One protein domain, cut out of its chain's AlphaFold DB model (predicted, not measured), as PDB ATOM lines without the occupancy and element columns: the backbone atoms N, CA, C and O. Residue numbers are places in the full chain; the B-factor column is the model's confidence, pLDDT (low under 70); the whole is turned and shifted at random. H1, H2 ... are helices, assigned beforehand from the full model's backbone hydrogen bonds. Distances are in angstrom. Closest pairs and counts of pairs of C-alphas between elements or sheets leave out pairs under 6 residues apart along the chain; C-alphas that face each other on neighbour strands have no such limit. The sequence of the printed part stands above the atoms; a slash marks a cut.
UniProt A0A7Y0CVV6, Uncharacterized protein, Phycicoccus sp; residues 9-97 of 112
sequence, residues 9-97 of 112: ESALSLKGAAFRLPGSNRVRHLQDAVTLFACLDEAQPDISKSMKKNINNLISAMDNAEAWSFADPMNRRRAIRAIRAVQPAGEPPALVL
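What this domain is: This is residues 9 to 97 of the 112 residues of an uncharacterized protein of Phycicoccus sp (UniProt A0A7Y0CVV6). H1 and H2 form a helical hairpin, side by side and opposite ways, with H3 crossing H1 steeply and H5 set nearly at a right angle across the last part of H2. H2 runs through the middle of the domain, the short H4 packs on it, and after H5 the last stretch, residues 87 to 97, folds back. The printed part has 89 residues with five named helices, in the order H1, H2, H3, H4, H5, and no named strand; the class is all helix. It is compact and rounded, with a radius of gyration of the C-alphas of 11.7 A and spans of 34 by 29 by 21 A.

How they stand to each other: H1, residues 9 to 18, touches H2, residues 26 to 39, as a hairpin: they run opposite ways at a shallow tilt of 7 degrees, and their closest C-alphas, of Lys 15 and His 29, are 5.8 A apart. H1 also touches H3, residues 49 to 61, at a steep tilt of 62 degrees and the same way; the closest C-alphas, of Gly 16 and Asn 54, are 4.6 A apart. H2 is the hub, touching four other helices. H2 and H3 only just touch, with 3 pairs of C-alphas within 8 A, through residues 30 to 33 and 58 to 61 alone; the closest C-alphas, of Leu 30 and Leu 58, are 6.6 A apart. H4, residues 65 to 68, touches H2, with the C-alphas of Gln 31 and Ala 67 closest at 4.7 A. H5, residues 73 to 86, touches H2 about perpendicular, at 87 degrees; H2 touches H5 with residues 34 to 39 alone, and the closest C-alphas, of Ala 38 and Ala 79, are 3.9 A apart. The helix packing is mostly crossed, the touching helices standing mostly at large angles. H3 and H5 are close but not clearly touching, with the C-alphas of Ile 59 and Ile 83 closest at 7.3 A. H1 is apart from H4 and from H5. In H1, H2 and H5 every O i to N i+4 pair is within hydrogen-bond range, in H3 8 of 9, and H4 is too short for such a pair.

Where its parts are: H1 begins at C-alpha 9, (34.131, -13.594, 32.869), and is 14.2 A long from first to last C-alpha. H2 measures 20.2 A and ends at C-alpha 39, (34.145, -19.171, 41.319). H3 measures 18.9 A and H4 5.5 A. H5 measures 20.2 A and ends at C-alpha 86, (28.381, -21.207, 29.294).

The domain as a whole: The C-alphas farthest apart, of Gly 23 and Ala 43, are 34.7 A from each other. The printed part has no cut. The links H3 to H4 and H4 to H5 are tight, H1 to H2 and H2 to H3 are short, and no link is long. The mean pLDDT of the printed part is 85.9; residues 42 to 43 and 88 to 97 are under 70.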
ATOM      1  N   GLU A   9      34.337 -13.358  34.293       93.06
ATOM      2  CA  GLU A   9      34.131 -13.594  32.869       93.06
ATOM      3  C   GLU A   9      35.281 -13.014  32.038       93.06
ATOM      4  O   GLU A   9      35.813 -13.674  31.132       93.06
ATOM      5  N   SER A  10      35.721 -11.798  32.362       93.50
ATOM      6  CA  SER A  10      36.871 -11.144  31.738       93.50
ATOM      7  C   SER A  10      38.160 -11.881  32.071       93.50
ATOM      8  O   SER A  10      38.978 -12.107  31.177       93.50
ATOM      9  N   ALA A  11      38.335 -12.327  33.317       95.06
ATOM     10  CA  ALA A  11      39.481 -13.136  33.722       95.06
ATOM     11  C   ALA A  11      39.542 -14.460  32.941       95.06
ATOM     12  O   ALA A  11      40.600 -14.813  32.414       95.06
ATOM     13  N   LEU A  12      38.413 -15.160  32.786       94.19
ATOM     14  CA  LEU A  12      38.310 -16.377  31.973       94.19
ATOM     15  C   LEU A  12      38.645 -16.109  30.504       94.19
ATOM     16  O   LEU A  12      39.443 -16.831  29.897       94.19
ATOM     17  N   SER A  13      38.085 -15.046  29.928       95.00
ATOM     18  CA  SER A  13      38.382 -14.638  28.553       95.00
ATOM     19  C   SER A  13      39.871 -14.333  28.353       95.00
ATOM     20  O   SER A  13      40.463 -14.775  27.363       95.00
ATOM     21  N   LEU A  14      40.502 -13.640  29.307       94.44
ATOM     22  CA  LEU A  14      41.935 -13.335  29.292       94.44
ATOM     23  C   LEU A  14      42.789 -14.602  29.391       94.44
ATOM     24  O   LEU A  14      43.740 -14.746  28.620       94.44
ATOM     25  N   LYS A  15      42.434 -15.558  30.262       94.69
ATOM     26  CA  LYS A  15      43.107 -16.868  30.310       94.69
ATOM     27  C   LYS A  15      42.991 -17.600  28.974       94.69
ATOM     28  O   LYS A  15      43.979 -18.165  28.510       94.69
ATOM     29  N   GLY A  16      41.835 -17.529  28.314       92.50
ATOM     30  CA  GLY A  16      41.632 -18.159  27.009       92.50
ATOM     31  C   GLY A  16      42.402 -17.492  25.877       92.50
ATOM     32  O   GLY A  16      42.879 -18.176  24.971       92.50
ATOM     33  N   ALA A  17      42.585 -16.174  25.934       92.31
ATOM     34  CA  ALA A  17      43.469 -15.472  25.013       92.31
ATOM     35  C   ALA A  17      44.943 -15.853  25.243       92.31
ATOM     36  O   ALA A  17      45.630 -16.208  24.286       92.31
ATOM     37  N   ALA A  18      45.399 -15.845  26.501       92.19
ATOM     38  CA  ALA A  18      46.779 -16.160  26.876       92.19
ATOM     39  C   ALA A  18      47.172 -17.606  26.539       92.19
ATOM     40  O   ALA A  18      48.258 -17.841  26.018       92.19
ATOM     41  N   PHE A  19      46.260 -18.563  26.737       91.94
ATOM     42  CA  PHE A  19      46.457 -19.979  26.407       91.94
ATOM     43  C   PHE A  19      46.847 -20.236  24.937       91.94
ATOM     44  O   PHE A  19      47.466 -21.259  24.625       91.94
ATOM     45  N   ARG A  20      46.479 -19.330  24.019       89.06
ATOM     46  CA  ARG A  20      46.804 -19.444  22.589       89.06
ATOM     47  C   ARG A  20      48.164 -18.854  22.220       89.06
ATOM     48  O   ARG A  20      48.611 -19.071  21.099       89.06
ATOM     49  N   LEU A  21      48.801 -18.101  23.115       88.31
ATOM     50  CA  LEU A  21      50.094 -17.483  22.841       88.31
ATOM     51  C   LEU A  21      51.238 -18.493  23.056       88.31
ATOM     52  O   LEU A  21      51.213 -19.244  24.041       88.31
ATOM     53  N   PRO A  22      52.248 -18.521  22.165       78.50
ATOM     54  CA  PRO A  22      53.416 -19.386  22.310       78.50
ATOM     55  C   PRO A  22      54.238 -19.017  23.555       78.50
ATOM     56  O   PRO A  22      54.299 -17.854  23.947       78.50
ATOM     57  N   GLY A  23      54.865 -20.014  24.189       75.44
ATOM     58  CA  GLY A  23      55.713 -19.823  25.378       75.44
ATOM     59  C   GLY A  23      54.964 -19.669  26.711       75.44
ATOM     60  O   GLY A  23      55.597 -19.578  27.760       75.44
ATOM     61  N   SER A  24      53.630 -19.671  26.702       73.06
ATOM     62  CA  SER A  24      52.822 -19.669  27.922       73.06
ATOM     63  C   SER A  24      52.792 -21.053  28.583       73.06
ATOM     64  O   SER A  24      52.780 -22.083  27.902       73.06
ATOM     65  N   ASN A  25      52.745 -21.109  29.920       88.62
ATOM     66  CA  ASN A  25      52.469 -22.366  30.619       88.62
ATOM     67  C   ASN A  25      50.984 -22.715  30.421       88.62
ATOM     68  O   ASN A  25      50.113 -22.317  31.197       88.62
ATOM     69  N   ARG A  26      50.708 -23.428  29.326       90.31
ATOM     70  CA  ARG A  26      49.356 -23.754  28.860       90.31
ATOM     71  C   ARG A  26      48.559 -24.521  29.910       90.31
ATOM     72  O   ARG A  26      47.398 -24.196  30.129       90.31
ATOM     73  N   VAL A  27      49.191 -25.472  30.595       92.19
ATOM     74  CA  VAL A  27      48.569 -26.252  31.675       92.19
ATOM     75  C   VAL A  27      48.138 -25.341  32.819       92.19
ATOM     76  O   VAL A  27      46.994 -25.416  33.263       92.19
ATOM     77  N   ARG A  28      49.005 -24.415  33.245       92.94
ATOM     78  CA  ARG A  28      48.670 -23.462  34.309       92.94
ATOM     79  C   ARG A  28      47.479 -22.578  33.938       92.94
ATOM     80  O   ARG A  28      46.623 -22.324  34.775       92.94
ATOM     81  N   HIS A  29      47.368 -22.160  32.677       94.31
ATOM     82  CA  HIS A  29      46.187 -21.425  32.214       94.31
ATOM     83  C   HIS A  29      44.896 -22.247  32.292       94.31
ATOM     84  O   HIS A  29      43.852 -21.682  32.615       94.31
ATOM     85  N   LEU A  30      44.960 -23.558  32.040       94.00
ATOM     86  CA  LEU A  30      43.810 -24.449  32.197       94.00
ATOM     87  C   LEU A  30      43.439 -24.637  33.675       94.00
ATOM     88  O   LEU A  30      42.264 -24.554  34.014       94.00
ATOM     89  N   GLN A  31      44.423 -24.806  34.560       95.31
ATOM     90  CA  GLN A  31      44.210 -24.934  36.009       95.31
ATOM     91  C   GLN A  31      43.603 -23.665  36.624       95.31
ATOM     92  O   GLN A  31      42.630 -23.729  37.381       95.31
ATOM     93  N   ASP A  32      44.128 -22.496  36.247       94.94
ATOM     94  CA  ASP A  32      43.563 -21.208  36.651       94.94
ATOM     95  C   ASP A  32      42.121 -21.069  36.143       94.94
ATOM     96  O   ASP A  32      41.242 -20.617  36.873       94.94
ATOM     97  N   ALA A  33      41.852 -21.491  34.904       94.81
ATOM     98  CA  ALA A  33      40.513 -21.442  34.333       94.81
ATOM     99  C   ALA A  33      39.526 -22.377  35.054       94.81
ATOM    100  O   ALA A  33      38.390 -21.970  35.276       94.81
ATOM    101  N   VAL A  34      39.940 -23.577  35.487       94.94
ATOM    102  CA  VAL A  34      39.101 -24.450  36.334       94.94
ATOM    103  C   VAL A  34      38.722 -23.740  37.635       94.94
ATOM    104  O   VAL A  34      37.557 -23.764  38.030       94.94
ATOM    105  N   THR A  35      39.677 -23.062  38.272       94.94
ATOM    106  CA  THR A  35      39.421 -22.292  39.499       94.94
ATOM    107  C   THR A  35      38.444 -21.145  39.240       94.94
ATOM    108  O   THR A  35      37.483 -20.970  39.983       94.94
ATOM    109  N   LEU A  36      38.629 -20.399  38.149       94.75
ATOM    110  CA  LEU A  36      37.737 -19.299  37.783       94.75
ATOM    111  C   LEU A  36      36.318 -19.780  37.452       94.75
ATOM    112  O   LEU A  36      35.358 -19.164  37.900       94.75
ATOM    113  N   PHE A  37      36.162 -20.900  36.740       93.75
ATOM    114  CA  PHE A  37      34.846 -21.507  36.521       93.75
ATOM    115  C   PHE A  37      34.195 -21.964  37.829       93.75
ATOM    116  O   PHE A  37      32.981 -21.871  37.962       93.75
ATOM    117  N   ALA A  38      34.974 -22.457  38.795       93.19
ATOM    118  CA  ALA A  38      34.441 -22.816  40.106       93.19
ATOM    119  C   ALA A  38      33.924 -21.589  40.876       93.19
ATOM    120  O   ALA A  38      32.924 -21.700  41.580       93.19
ATOM    121  N   CYS A  39      34.581 -20.436  40.725       92.56
ATOM    122  CA  CYS A  39      34.145 -19.171  41.319       92.56
ATOM    123  C   CYS A  39      32.952 -18.544  40.593       92.56
ATOM    124  O   CYS A  39      32.191 -17.823  41.224       92.56
ATOM    125  N   LEU A  40      32.793 -18.809  39.294       90.19
ATOM    126  CA  LEU A  40      31.749 -18.205  38.469       90.19
ATOM    127  C   LEU A  40      30.330 -18.647  38.852       90.19
ATOM    128  O   LEU A  40      29.441 -18.046  38.294       90.19
ATOM    129  N   ASP A  41      30.138 -19.658  39.723       71.44
ATOM    130  CA  ASP A  41      28.903 -20.353  40.199       71.44
ATOM    131  C   ASP A  41      27.562 -19.559  40.169       71.44
ATOM    132  O   ASP A  41      26.841 -19.466  41.162       71.44
ATOM    133  N   GLU A  42      27.199 -19.029  39.003       67.38
ATOM    134  CA  GLU A  42      26.058 -18.176  38.698       67.38
ATOM    135  C   GLU A  42      25.201 -18.850  37.626       67.38
ATOM    136  O   GLU A  42      25.683 -19.584  36.754       67.38
ATOM    137  N   ALA A  43      23.891 -18.612  37.697       63.72
ATOM    138  CA  ALA A  43      22.926 -19.278  36.832       63.72
ATOM    139  C   ALA A  43      23.039 -18.845  35.357       63.72
ATOM    140  O   ALA A  43      22.688 -19.638  34.483       63.72
ATOM    141  N   GLN A  44      23.527 -17.627  35.076       72.25
ATOM    142  CA  GLN A  44      23.741 -17.106  33.721       72.25
ATOM    143  C   GLN A  44      24.871 -16.059  33.702       72.25
ATOM    144  O   GLN A  44      24.606 -14.893  33.976       72.25
ATOM    145  N   PRO A  45      26.112 -16.446  33.366       79.88
ATOM    146  CA  PRO A  45      27.212 -15.491  33.271       79.88
ATOM    147  C   PRO A  45      27.029 -14.547  32.070       79.88
ATOM    148  O   PRO A  45      26.666 -14.994  30.973       79.88
ATOM    149  N   ASP A  46      27.318 -13.256  32.257       87.06
ATOM    150  CA  ASP A  46      27.208 -12.238  31.202       87.06
ATOM    151  C   ASP A  46      28.448 -12.263  30.297       87.06
ATOM    152  O   ASP A  46      29.466 -11.606  30.521       87.06
ATOM    153  N   ILE A  47      28.392 -13.103  29.263       89.25
ATOM    154  CA  ILE A  47      29.527 -13.363  28.376       89.25
ATOM    155  C   ILE A  47      29.247 -12.811  26.982       89.25
ATOM    156  O   ILE A  47      28.459 -13.361  26.205       89.25
ATOM    157  N   SER A  48      30.011 -11.787  26.600       91.00
ATOM    158  CA  SER A  48      29.987 -11.259  25.235       91.00
ATOM    159  C   SER A  48      30.462 -12.285  24.190       91.00
ATOM    160  O   SER A  48      31.211 -13.227  24.470       91.00
ATOM    161  N   LYS A  49      30.093 -12.077  22.919       88.19
ATOM    162  CA  LYS A  49      30.458 -12.979  21.807       88.19
ATOM    163  C   LYS A  49      31.976 -13.170  21.651       88.19
ATOM    164  O   LYS A  49      32.428 -14.277  21.354       88.19
ATOM    165  N   SER A  50      32.765 -12.111  21.842       87.81
ATOM    166  CA  SER A  50      34.231 -12.170  21.741       87.81
ATOM    167  C   SER A  50      34.843 -12.966  22.898       87.81
ATOM    168  O   SER A  50      35.719 -13.803  22.669       87.81
ATOM    169  N   MET A  51      34.328 -12.781  24.117       93.38
ATOM    170  CA  MET A  51      34.743 -13.538  25.297       93.38
ATOM    171  C   MET A  51      34.393 -15.015  25.148       93.38
ATOM    172  O   MET A  51      35.249 -15.873  25.360       93.38
ATOM    173  N   LYS A  52      33.185 -15.318  24.659       91.81
ATOM    174  CA  LYS A  52      32.722 -16.690  24.427       91.81
ATOM    175  C   LYS A  52      33.675 -17.480  23.533       91.81
ATOM    176  O   LYS A  52      33.986 -18.626  23.834       91.81
ATOM    177  N   LYS A  53      34.222 -16.862  22.479       90.81
ATOM    178  CA  LYS A  53      35.240 -17.501  21.625       90.81
ATOM    179  C   LYS A  53      36.488 -17.899  22.422       90.81
ATOM    180  O   LYS A  53      37.007 -18.995  22.233       90.81
ATOM    181  N   ASN A  54      37.000 -17.030  23.291       93.31
ATOM    182  CA  ASN A  54      38.181 -17.335  24.107       93.31
ATOM    183  C   ASN A  54      37.892 -18.431  25.134       93.31
ATOM    184  O   ASN A  54      38.669 -19.374  25.251       93.31
ATOM    185  N   ILE A  55      36.752 -18.330  25.811       93.00
ATOM    186  CA  ILE A  55      36.323 -19.274  26.843       93.00
ATOM    187  C   ILE A  55      36.075 -20.663  26.241       93.00
ATOM    188  O   ILE A  55      36.534 -21.660  26.793       93.00
ATOM    189  N   ASN A  56      35.459 -20.748  25.059       90.19
ATOM    190  CA  ASN A  56      35.248 -22.025  24.377       90.19
ATOM    191  C   ASN A  56      36.561 -22.745  24.047       90.19
ATOM    192  O   ASN A  56      36.624 -23.961  24.178       90.19
ATOM    193  N   ASN A  57      37.618 -22.012  23.684       88.38
ATOM    194  CA  ASN A  57      38.926 -22.626  23.438       88.38
ATOM    195  C   ASN A  57      39.524 -23.249  24.707       88.38
ATOM    196  O   ASN A  57      40.167 -24.291  24.615       88.38
ATOM    197  N   LEU A  58      39.315 -22.631  25.877       90.88
ATOM    198  CA  LEU A  58      39.717 -23.231  27.151       90.88
ATOM    199  C   LEU A  58      38.925 -24.503  27.418       90.88
ATOM    200  O   LEU A  58      39.528 -25.530  27.696       90.88
ATOM    201  N   ILE A  59      37.597 -24.441  27.293       92.00
ATOM    202  CA  ILE A  59      36.716 -25.584  27.555       92.00
ATOM    203  C   ILE A  59      37.112 -26.775  26.675       92.00
ATOM    204  O   ILE A  59      37.291 -27.873  27.191       92.00
ATOM    205  N   SER A  60      37.341 -26.564  25.377       88.75
ATOM    206  CA  SER A  60      37.789 -27.632  24.473       88.75
ATOM    207  C   SER A  60      39.151 -28.226  24.856       88.75
ATOM    208  O   SER A  60      39.401 -29.394  24.588       88.75
ATOM    209  N   ALA A  61      40.029 -27.450  25.494       89.81
ATOM    210  CA  ALA A  61      41.339 -27.910  25.955       89.81
ATOM    211  C   ALA A  61      41.319 -28.528  27.368       89.81
ATOM    212  O   ALA A  61      42.330 -29.072  27.811       89.81
ATOM    213  N   MET A  62      40.188 -28.456  28.080       90.50
ATOM    214  CA  MET A  62      40.024 -29.014  29.427       90.50
ATOM    215  C   MET A  62      39.761 -30.521  29.444       90.50
ATOM    216  O   MET A  62      39.668 -31.097  30.531       90.50
ATOM    217  N   ASP A  63      39.712 -31.187  28.286       86.81
ATOM    218  CA  ASP A  63      39.797 -32.650  28.207       86.81
ATOM    219  C   ASP A  63      41.242 -33.138  28.440       86.81
ATOM    220  O   ASP A  63      41.857 -33.835  27.639       86.81
ATOM    221  N   ASN A  64      41.822 -32.697  29.557       86.00
ATOM    222  CA  ASN A  64      43.164 -33.009  30.021       86.00
ATOM    223  C   ASN A  64      43.125 -33.128  31.550       86.00
ATOM    224  O   ASN A  64      42.775 -32.168  32.235       86.00
ATOM    225  N   ALA A  65      43.513 -34.280  32.102       88.81
ATOM    226  CA  ALA A  65      43.470 -34.532  33.545       88.81
ATOM    227  C   ALA A  65      44.327 -33.544  34.358       88.81
ATOM    228  O   ALA A  65      43.968 -33.192  35.482       88.81
ATOM    229  N   GLU A  66      45.423 -33.052  33.781       91.12
ATOM    230  CA  GLU A  66      46.330 -32.099  34.419       91.12
ATOM    231  C   GLU A  66      45.685 -30.720  34.631       91.12
ATOM    232  O   GLU A  66      46.019 -30.022  35.587       91.12
ATOM    233  N   ALA A  67      44.692 -30.352  33.810       93.38
ATOM    234  CA  ALA A  67      43.906 -29.132  34.007       93.38
ATOM    235  C   ALA A  67      43.131 -29.146  35.337       93.38
ATOM    236  O   ALA A  67      42.859 -28.096  35.910       93.38
ATOM    237  N   TRP A  68      42.796 -30.335  35.841       94.69
ATOM    238  CA  TRP A  68      41.947 -30.534  37.019       94.69
ATOM    239  C   TRP A  68      42.729 -30.944  38.270       94.69
ATOM    240  O   TRP A  68      42.126 -31.131  39.330       94.69
ATOM    241  N   SER A  69      44.050 -31.125  38.166       92.81
ATOM    242  CA  SER A  69      44.876 -31.766  39.199       92.81
ATOM    243  C   SER A  69      44.818 -31.062  40.558       92.81
ATOM    244  O   SER A  69      44.776 -31.740  41.580       92.81
ATOM    245  N   PHE A  70      44.730 -29.728  40.575       89.81
ATOM    246  CA  PHE A  70      44.674 -28.925  41.803       89.81
ATOM    247  C   PHE A  70      43.259 -28.641  42.324       89.81
ATOM    248  O   PHE A  70      43.108 -28.144  43.437       89.81
ATOM    249  N   ALA A  71      42.216 -28.938  41.549       91.06
ATOM    250  CA  ALA A  71      40.846 -28.653  41.958       91.06
ATOM    251  C   ALA A  71      40.319 -29.741  42.903       91.06
ATOM    252  O   ALA A  71      40.253 -30.916  42.525       91.06
ATOM    253  N   ASP A  72      39.885 -29.351  44.103       92.12
ATOM    254  CA  ASP A  72      39.176 -30.244  45.022       92.12
ATOM    255  C   ASP A  72      37.803 -30.685  44.453       92.12
ATOM    256  O   ASP A  72      37.282 -30.076  43.509       92.12
ATOM    257  N   PRO A  73      37.169 -31.736  45.009       91.62
ATOM    258  CA  PRO A  73      35.906 -32.255  44.486       91.62
ATOM    259  C   PRO A  73      34.752 -31.241  44.428       91.62
ATOM    260  O   PRO A  73      33.887 -31.358  43.557       91.62
ATOM    261  N   MET A  74      34.699 -30.260  45.335       91.88
ATOM    262  CA  MET A  74      33.659 -29.232  45.324       91.88
ATOM    263  C   MET A  74      33.889 -28.243  44.183       91.88
ATOM    264  O   MET A  74      32.970 -27.987  43.402       91.88
ATOM    265  N   ASN A  75      35.120 -27.754  44.046       92.56
ATOM    266  CA  ASN A  75      35.499 -26.829  42.985       92.56
ATOM    267  C   ASN A  75      35.352 -27.463  41.600       92.56
ATOM    268  O   ASN A  75      34.830 -26.823  40.688       92.56
ATOM    269  N   ARG A  76      35.663 -28.758  41.459       92.94
ATOM    270  CA  ARG A  76      35.352 -29.515  40.236       92.94
ATOM    271  C   ARG A  76      33.861 -29.451  39.901       92.94
ATOM    272  O   ARG A  76      33.506 -29.080  38.789       92.94
ATOM    273  N   ARG A  77      32.972 -29.757  40.854       91.25
ATOM    274  CA  ARG A  77      31.513 -29.731  40.619       91.25
ATOM    275  C   ARG A  77      30.998 -28.348  40.217       91.25
ATOM    276  O   ARG A  77      30.157 -28.269  39.320       91.25
ATOM    277  N   ARG A  78      31.485 -27.284  40.861       92.56
ATOM    278  CA  ARG A  78      31.123 -25.899  40.519       92.56
ATOM    279  C   ARG A  78      31.596 -25.524  39.121       92.56
ATOM    280  O   ARG A  78      30.788 -25.091  38.307       92.56
ATOM    281  N   ALA A  79      32.858 -25.810  38.803       92.75
ATOM    282  CA  ALA A  79      33.414 -25.530  37.485       92.75
ATOM    283  C   ALA A  79      32.632 -26.233  36.369       92.75
ATOM    284  O   ALA A  79      32.301 -25.628  35.356       92.75
ATOM    285  N   ILE A  80      32.254 -27.494  36.582       90.44
ATOM    286  CA  ILE A  80      31.437 -28.265  35.639       90.44
ATOM    287  C   ILE A  80      30.066 -27.617  35.414       90.44
ATOM    288  O   ILE A  80      29.586 -27.554  34.281       90.44
ATOM    289  N   ARG A  81      29.425 -27.142  36.485       88.75
ATOM    290  CA  ARG A  81      28.135 -26.449  36.404       88.75
ATOM    291  C   ARG A  81      28.257 -25.154  35.605       88.75
ATOM    292  O   ARG A  81      27.461 -24.947  34.694       88.75
ATOM    293  N   ALA A  82      29.278 -24.348  35.888       90.62
ATOM    294  CA  ALA A  82      29.543 -23.112  35.162       90.62
ATOM    295  C   ALA A  82      29.842 -23.374  33.676       90.62
ATOM    296  O   ALA A  82      29.250 -22.739  32.809       90.62
ATOM    297  N   ILE A  83      30.671 -24.374  33.352       90.38
ATOM    298  CA  ILE A  83      30.957 -24.768  31.960       90.38
ATOM    299  C   ILE A  83      29.664 -25.122  31.210       90.38
ATOM    300  O   ILE A  83      29.475 -24.678  30.077       90.38
ATOM    301  N   ARG A  84      28.745 -25.862  31.845       86.62
ATOM    302  CA  ARG A  84      27.433 -26.194  31.260       86.62
ATOM    303  C   ARG A  84      26.545 -24.966  31.059       86.62
ATOM    304  O   ARG A  84      25.840 -24.906  30.058       86.62
ATOM    305  N   ALA A  85      26.587 -23.990  31.965       85.62
ATOM    306  CA  ALA A  85      25.856 -22.732  31.802       85.62
ATOM    307  C   ALA A  85      26.402 -21.902  30.622       85.62
ATOM    308  O   ALA A  85      25.635 -21.313  29.863       85.62
ATOM    309  N   VAL A  86      27.723 -21.914  30.409       84.62
ATOM    310  CA  VAL A  86      28.381 -21.207  29.294       84.62
ATOM    311  C   VAL A  86      28.164 -21.906  27.942       84.62
ATOM    312  O   VAL A  86      27.989 -21.238  26.911       84.62
ATOM    313  N   GLN A  87      28.146 -23.245  27.929       78.44
ATOM    314  CA  GLN A  87      27.897 -24.079  26.747       78.44
ATOM    315  C   GLN A  87      26.717 -25.052  26.945       78.44
ATOM    316  O   GLN A  87      26.928 -26.259  27.043       78.44
ATOM    317  N   PRO A  88      25.458 -24.576  26.911       61.06
ATOM    318  CA  PRO A  88      24.293 -25.447  27.104       61.06
ATOM    319  C   PRO A  88      24.114 -26.503  26.002       61.06
ATOM    320  O   PRO A  88      23.521 -27.549  26.239       61.06
ATOM    321  N   ALA A  89      24.614 -26.217  24.794       61.94
ATOM    322  CA  ALA A  89      24.479 -27.060  23.603       61.94
ATOM    323  C   ALA A  89      25.773 -27.808  23.217       61.94
ATOM    324  O   ALA A  89      25.789 -28.508  22.209       61.94
ATOM    325  N   GLY A  90      26.866 -27.621  23.967       56.47
ATOM    326  CA  GLY A  90      28.144 -28.294  23.727       56.47
ATOM    327  C   GLY A  90      28.277 -29.547  24.587       56.47
ATOM    328  O   GLY A  90      27.825 -29.562  25.731       56.47
ATOM    329  N   GLU A  91      28.904 -30.596  24.057       58.81
ATOM    330  CA  GLU A  91      29.263 -31.757  24.869       58.81
ATOM    331  C   GLU A  91      30.371 -31.332  25.856       58.81
ATOM    332  O   GLU A  91      31.413 -30.829  25.423       58.81
ATOM    333  N   PRO A  92      30.156 -31.434  27.183       59.25
ATOM    334  CA  PRO A  92      31.191 -31.075  28.143       59.25
ATOM    335  C   PRO A  92      32.388 -32.035  28.001       59.25
ATOM    336  O   PRO A  92      32.179 -33.185  27.609       59.25
ATOM    337  N   PRO A  93      33.621 -31.619  28.355       61.66
ATOM    338  CA  PRO A  93      34.805 -32.480  28.258       61.66
ATOM    339  C   PRO A  93      34.577 -33.869  28.881       61.66
ATOM    340  O   PRO A  93      33.934 -33.981  29.924       61.66
ATOM    341  N   ALA A  94      35.107 -34.947  28.298       59.94
ATOM    342  CA  ALA A  94      34.826 -36.306  28.776       59.94
ATOM    343  C   ALA A  94      35.264 -36.518  30.242       59.94
ATOM    344  O   ALA A  94      34.604 -37.224  31.007       59.94
ATOM    345  N   LEU A  95      36.334 -35.836  30.658       58.06
ATOM    346  CA  LEU A  95      36.842 -35.817  32.037       58.06
ATOM    347  C   LEU A  95      36.003 -34.993  33.032       58.06
ATOM    348  O   LEU A  95      36.190 -35.119  34.242       58.06
ATOM    349  N   VAL A  96      35.070 -34.171  32.548       53.69
ATOM    350  CA  VAL A  96      34.100 -33.437  33.377       53.69
ATOM    351  C   VAL A  96      32.986 -34.360  33.883       53.69
ATOM    352  O   VAL A  96      32.345 -34.081  34.898       53.69
ATOM    353  N   LEU A  97      32.743 -35.491  33.225       47.84
ATOM    354  CA  LEU A  97      31.735 -36.439  33.673       47.84
ATOM    355  C   LEU A  97      32.371 -37.461  34.627       47.84
ATOM    356  O   LEU A  97      33.400 -38.049  34.290       47.84
TER     357      LEU A  97